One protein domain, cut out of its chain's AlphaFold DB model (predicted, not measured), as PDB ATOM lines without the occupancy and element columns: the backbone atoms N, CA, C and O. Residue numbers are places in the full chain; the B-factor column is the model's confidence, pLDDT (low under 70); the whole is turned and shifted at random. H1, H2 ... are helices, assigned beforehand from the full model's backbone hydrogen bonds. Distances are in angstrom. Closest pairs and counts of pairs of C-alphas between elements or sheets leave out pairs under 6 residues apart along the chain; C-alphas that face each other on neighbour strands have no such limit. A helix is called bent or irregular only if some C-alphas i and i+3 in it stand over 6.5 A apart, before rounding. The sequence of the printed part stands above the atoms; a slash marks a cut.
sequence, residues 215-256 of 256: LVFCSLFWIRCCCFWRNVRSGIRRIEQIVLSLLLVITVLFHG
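AT A GLANCE: This is residues 215 to 256 of the 256 residues of the protein "Solute carrier 11 (Proton-coupled divalent metal ion transporters), member" of Cyanidiococcus yangmingshanensis (UniProt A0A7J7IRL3). Two helices of equal residue count, H1 and H2, make a flat, open V, meeting near the tight link that joins them and spreading apart toward the two ends of the printed part. The far part of each arm stands free, and the space between the arms is empty. The printed part has 42 residues with two named helices, H1 then H2, and no named strand; the class is all helix. The whole is loose, with a radius of gyration of the C-alphas of 12.9 A, and the C-alphas span 33 by 31 by 6 A.

IN THESE COORDINATES: H1 is residues 215 to 232, and its first and last C-alphas are 25.8 A apart. It begins at C-alpha 215, at (84.348, 156.696, 36.971), and ends at C-alpha 232, at (109.966, 157.705, 39.726). H2 is residues 236 to 253, 26.2 A from first to last C-alpha, and it ends at C-alpha 253, at (92.463, 137.454, 51.351). Neither helix is bent.

HOW THE PARTS SIT: H1 and H2 are close but not clearly touching, with 2 pairs of C-alphas within 8 A. Their closest C-alphas are those of Asn 231 and Ile 239, 6.7 A apart. The helices run opposite ways at a steep tilt of 41 degrees, and their centres are 17.3 A apart. Residues 215 to 226, which belong to H1, stand free, as do residues 243 to 256, of which 243 to 253 belong to H2. In H1 and H2 every O i to N i+4 pair is within hydrogen-bond range.

THE WHOLE: The two C-alphas farthest apart are those of Arg 233 and Gly 256, at 35.6 A. The printed part has no cut, and it ends at residue 256, the chain's last residue. The link from H1 to H2, 3 residues, is tight. The mean pLDDT of the printed part is 74.3; it is under 70 at residue 231, residues 233 to 240 and residue 256.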
ATOM      1  N   LEU A 215      83.599 156.242  35.789       71.50
ATOM      2  CA  LEU A 215      84.348 156.696  36.971       71.50
ATOM      3  C   LEU A 215      85.428 155.696  37.401       71.50
ATOM      4  O   LEU A 215      86.456 156.115  37.932       71.50
ATOM      5  N   VAL A 216      85.235 154.398  37.141       76.00
ATOM      6  CA  VAL A 216      86.245 153.359  37.402       76.00
ATOM      7  C   VAL A 216      87.476 153.580  36.522       76.00
ATOM      8  O   VAL A 216      88.573 153.703  37.058       76.00
ATOM      9  N   PHE A 217      87.307 153.733  35.203       76.94
ATOM     10  CA  PHE A 217      88.426 153.994  34.286       76.94
ATOM     11  C   PHE A 217      89.168 155.299  34.624       76.94
ATOM     12  O   PHE A 217      90.395 155.288  34.730       76.94
ATOM     13  N   CYS A 218      88.451 156.404  34.874       77.75
ATOM     14  CA  CYS A 218      89.079 157.671  35.272       77.75
ATOM     15  C   CYS A 218      89.844 157.562  36.603       77.75
ATOM     16  O   CYS A 218      90.952 158.087  36.717       77.75
ATOM     17  N   SER A 219      89.288 156.861  37.598       78.69
ATOM     18  CA  SER A 219      89.940 156.639  38.895       78.69
ATOM     19  C   SER A 219      91.201 155.779  38.758       78.69
ATOM     20  O   SER A 219      92.266 156.169  39.237       78.69
ATOM     21  N   LEU A 220      91.121 154.653  38.040       79.38
ATOM     22  CA  LEU A 220      92.256 153.755  37.803       79.38
ATOM     23  C   LEU A 220      93.395 154.461  37.053       79.38
ATOM     24  O   LEU A 220      94.546 154.374  37.482       79.38
ATOM     25  N   PHE A 221      93.085 155.212  35.991       82.00
ATOM     26  CA  PHE A 221      94.082 155.992  35.251       82.00
ATOM     27  C   PHE A 221      94.773 157.029  36.149       82.00
ATOM     28  O   PHE A 221      96.002 157.107  36.182       82.00
ATOM     29  N   TRP A 222      94.000 157.775  36.947       81.06
ATOM     30  CA  TRP A 222      94.542 158.760  37.885       81.06
ATOM     31  C   TRP A 222      95.450 158.112  38.941       81.06
ATOM     32  O   TRP A 222      96.555 158.596  39.194       81.06
ATOM     33  N   ILE A 223      95.030 156.980  39.517       81.50
ATOM     34  CA  ILE A 223      95.814 156.215  40.496       81.50
ATOM     35  C   ILE A 223      97.127 155.716  39.876       81.50
ATOM     36  O   ILE A 223      98.183 155.925  40.475       81.50
ATOM     37  N   ARG A 224      97.101 155.128  38.668       80.50
ATOM     38  CA  ARG A 224      98.313 154.653  37.968       80.50
ATOM     39  C   ARG A 224      99.286 155.802  37.690       80.50
ATOM     40  O   ARG A 224     100.453 155.702  38.069       80.50
ATOM     41  N   CYS A 225      98.809 156.922  37.146       80.38
ATOM     42  CA  CYS A 225      99.625 158.114  36.888       80.38
ATOM     43  C   CYS A 225     100.245 158.698  38.173       80.38
ATOM     44  O   CYS A 225     101.451 158.964  38.220       80.38
ATOM     45  N   CYS A 226      99.467 158.838  39.253       79.88
ATOM     46  CA  CYS A 226      99.979 159.305  40.544       79.88
ATOM     47  C   CYS A 226     100.998 158.333  41.166       79.88
ATOM     48  O   CYS A 226     102.018 158.776  41.704       79.88
ATOM     49  N   CYS A 227     100.764 157.020  41.086       76.50
ATOM     50  CA  CYS A 227     101.701 156.002  41.563       76.50
ATOM     51  C   CYS A 227     103.005 156.004  40.760       76.50
ATOM     52  O   CYS A 227     104.078 155.994  41.365       76.50
ATOM     53  N   PHE A 228     102.937 156.086  39.428       80.25
ATOM     54  CA  PHE A 228     104.109 156.195  38.558       80.25
ATOM     55  C   PHE A 228     104.966 157.411  38.934       80.25
ATOM     56  O   PHE A 228     106.135 157.255  39.298       80.25
ATOM     57  N   TRP A 229     104.375 158.610  38.968       75.19
ATOM     58  CA  TRP A 229     105.096 159.850  39.279       75.19
ATOM     59  C   TRP A 229     105.734 159.825  40.683       75.19
ATOM     60  O   TRP A 229     106.896 160.206  40.862       75.19
ATOM     61  N   ARG A 230     105.016 159.286  41.680       73.00
ATOM     62  CA  ARG A 230     105.508 159.101  43.057       73.00
ATOM     63  C   ARG A 230     106.644 158.073  43.157       73.00
ATOM     64  O   ARG A 230     107.547 158.244  43.985       73.00
ATOM     65  N   ASN A 231     106.627 157.029  42.329       69.69
ATOM     66  CA  ASN A 231     107.645 155.977  42.315       69.69
ATOM     67  C   ASN A 231     108.925 156.396  41.578       69.69
ATOM     68  O   ASN A 231     110.015 156.138  42.093       69.69
ATOM     69  N   VAL A 232     108.817 157.134  40.465       70.50
ATOM     70  CA  VAL A 232     109.966 157.705  39.726       70.50
ATOM     71  C   VAL A 232     110.887 158.513  40.652       70.50
ATOM     72  O   VAL A 232     112.109 158.395  40.573       70.50
ATOM     73  N   ARG A 233     110.323 159.273  41.602       65.44
ATOM     74  CA  ARG A 233     111.093 160.071  42.579       65.44
ATOM     75  C   ARG A 233     111.527 159.302  43.842       65.44
ATOM     76  O   ARG A 233     112.164 159.883  44.718       65.44
ATOM     77  N   SER A 234     111.175 158.020  43.968       58.97
ATOM     78  CA  SER A 234     111.356 157.223  45.198       58.97
ATOM     79  C   SER A 234     112.438 156.142  45.129       58.97
ATOM     80  O   SER A 234     112.938 155.730  46.176       58.97
ATOM     81  N   GLY A 235     112.803 155.684  43.928       64.81
ATOM     82  CA  GLY A 235     113.794 154.625  43.727       64.81
ATOM     83  C   GLY A 235     113.284 153.204  44.018       64.81
ATOM     84  O   GLY A 235     112.323 152.987  44.760       64.81
ATOM     85  N   ILE A 236     113.972 152.218  43.432       66.38
ATOM     86  CA  ILE A 236     113.538 150.810  43.305       66.38
ATOM     87  C   ILE A 236     113.104 150.179  44.641       66.38
ATOM     88  O   ILE A 236     112.096 149.479  44.693       66.38
ATOM     89  N   ARG A 237     113.793 150.484  45.750       66.06
ATOM     90  CA  ARG A 237     113.499 149.901  47.075       66.06
ATOM     91  C   ARG A 237     112.111 150.249  47.629       66.06
ATOM     92  O   ARG A 237     111.593 149.486  48.435       66.06
ATOM     93  N   ARG A 238     111.490 151.370  47.224       66.25
ATOM     94  CA  ARG A 238     110.093 151.656  47.616       66.25
ATOM     95  C   ARG A 238     109.087 150.867  46.780       66.25
ATOM     96  O   ARG A 238     108.056 150.476  47.312       66.25
ATOM     97  N   ILE A 239     109.405 150.601  45.511       65.88
ATOM     98  CA  ILE A 239     108.575 149.775  44.622       65.88
ATOM     99  C   ILE A 239     108.517 148.346  45.178       65.88
ATOM    100  O   ILE A 239     107.430 147.826  45.394       65.88
ATOM    101  N   GLU A 240     109.672 147.775  45.534       65.50
ATOM    102  CA  GLU A 240     109.794 146.467  46.201       65.50
ATOM    103  C   GLU A 240     108.914 146.363  47.464       65.50
ATOM    104  O   GLU A 240     108.187 145.389  47.640       65.50
ATOM    105  N   GLN A 241     108.904 147.393  48.319       71.69
ATOM    106  CA  GLN A 241     108.076 147.416  49.532       71.69
ATOM    107  C   GLN A 241     106.570 147.517  49.248       71.69
ATOM    108  O   GLN A 241     105.783 146.853  49.922       71.69
ATOM    109  N   ILE A 242     106.160 148.312  48.253       73.06
ATOM    110  CA  ILE A 242     104.753 148.411  47.831       73.06
ATOM    111  C   ILE A 242     104.279 147.057  47.286       73.06
ATOM    112  O   ILE A 242     103.243 146.552  47.716       73.06
ATOM    113  N   VAL A 243     105.077 146.428  46.422       70.12
ATOM    114  CA  VAL A 243     104.817 145.100  45.844       70.12
ATOM    115  C   VAL A 243     104.663 144.033  46.927       70.12
ATOM    116  O   VAL A 243     103.664 143.320  46.947       70.12
ATOM    117  N   LEU A 244     105.601 143.962  47.877       72.81
ATOM    118  CA  LEU A 244     105.527 143.015  48.994       72.81
ATOM    119  C   LEU A 244     104.281 143.237  49.868       72.81
ATOM    120  O   LEU A 244     103.698 142.265  50.346       72.81
ATOM    121  N   SER A 245     103.838 144.488  50.048       78.06
ATOM    122  CA  SER A 245     102.598 144.778  50.780       78.06
ATOM    123  C   SER A 245     101.340 144.327  50.027       78.06
ATOM    124  O   SER A 245     100.437 143.767  50.645       78.06
ATOM    125  N   LEU A 246     101.301 144.485  48.697       75.56
ATOM    126  CA  LEU A 246     100.188 144.039  47.855       75.56
ATOM    127  C   LEU A 246     100.073 142.506  47.838       75.56
ATOM    128  O   LEU A 246      98.994 141.967  48.075       75.56
ATOM    129  N   LEU A 247     101.195 141.808  47.635       76.94
ATOM    130  CA  LEU A 247     101.264 140.343  47.667       76.94
ATOM    131  C   LEU A 247     100.805 139.775  49.018       76.94
ATOM    132  O   LEU A 247     100.085 138.776  49.057       76.94
ATOM    133  N   LEU A 248     101.173 140.424  50.128       82.75
ATOM    134  CA  LEU A 248     100.727 140.030  51.466       82.75
ATOM    135  C   LEU A 248      99.211 140.206  51.645       82.75
ATOM    136  O   LEU A 248      98.569 139.306  52.178       82.75
ATOM    137  N   VAL A 249      98.624 141.309  51.161       82.62
ATOM    138  CA  VAL A 249      97.162 141.519  51.201       82.62
ATOM    139  C   VAL A 249      96.426 140.452  50.384       82.62
ATOM    140  O   VAL A 249      95.489 139.848  50.897       82.62
ATOM    141  N   ILE A 250      96.879 140.159  49.160       79.56
ATOM    142  CA  ILE A 250      96.292 139.105  48.310       79.56
ATOM    143  C   ILE A 250      96.375 137.735  49.005       79.56
ATOM    144  O   ILE A 250      95.385 137.011  49.058       79.56
ATOM    145  N   THR A 251      97.531 137.403  49.591       78.81
ATOM    146  CA  THR A 251      97.753 136.119  50.284       78.81
ATOM    147  C   THR A 251      96.830 135.954  51.492       78.81
ATOM    148  O   THR A 251      96.294 134.872  51.709       78.81
ATOM    149  N   VAL A 252      96.614 137.022  52.270       86.00
ATOM    150  CA  VAL A 252      95.694 137.003  53.420       86.00
ATOM    151  C   VAL A 252      94.239 136.857  52.963       86.00
ATOM    152  O   VAL A 252      93.500 136.086  53.566       86.00
ATOM    153  N   LEU A 253      93.831 137.534  51.883       81.31
ATOM    154  CA  LEU A 253      92.463 137.454  51.351       81.31
ATOM    155  C   LEU A 253      92.116 136.091  50.728       81.31
ATOM    156  O   LEU A 253      90.952 135.708  50.747       81.31
ATOM    157  N   PHE A 254      93.096 135.358  50.190       72.75
ATOM    158  CA  PHE A 254      92.898 134.019  49.613       72.75
ATOM    159  C   PHE A 254      93.030 132.862  50.622       72.75
ATOM    160  O   PHE A 254      92.820 131.708  50.246       72.75
ATOM    161  N   HIS A 255      93.409 133.141  51.873       78.69
ATOM    162  CA  HIS A 255      93.624 132.127  52.916       78.69
ATOM    163  C   HIS A 255      92.680 132.263  54.129       78.69
ATOM    164  O   HIS A 255      92.713 131.406  55.013       78.69
ATOM    165  N   GLY A 256      91.886 133.339  54.187       50.94
ATOM    166  CA  GLY A 256      90.874 133.597  55.224       50.94
ATOM    167  C   GLY A 256      89.465 133.144  54.856       50.94
ATOM    168  O   GLY A 256      89.251 132.745  53.692       50.94
TER     169      GLY A 256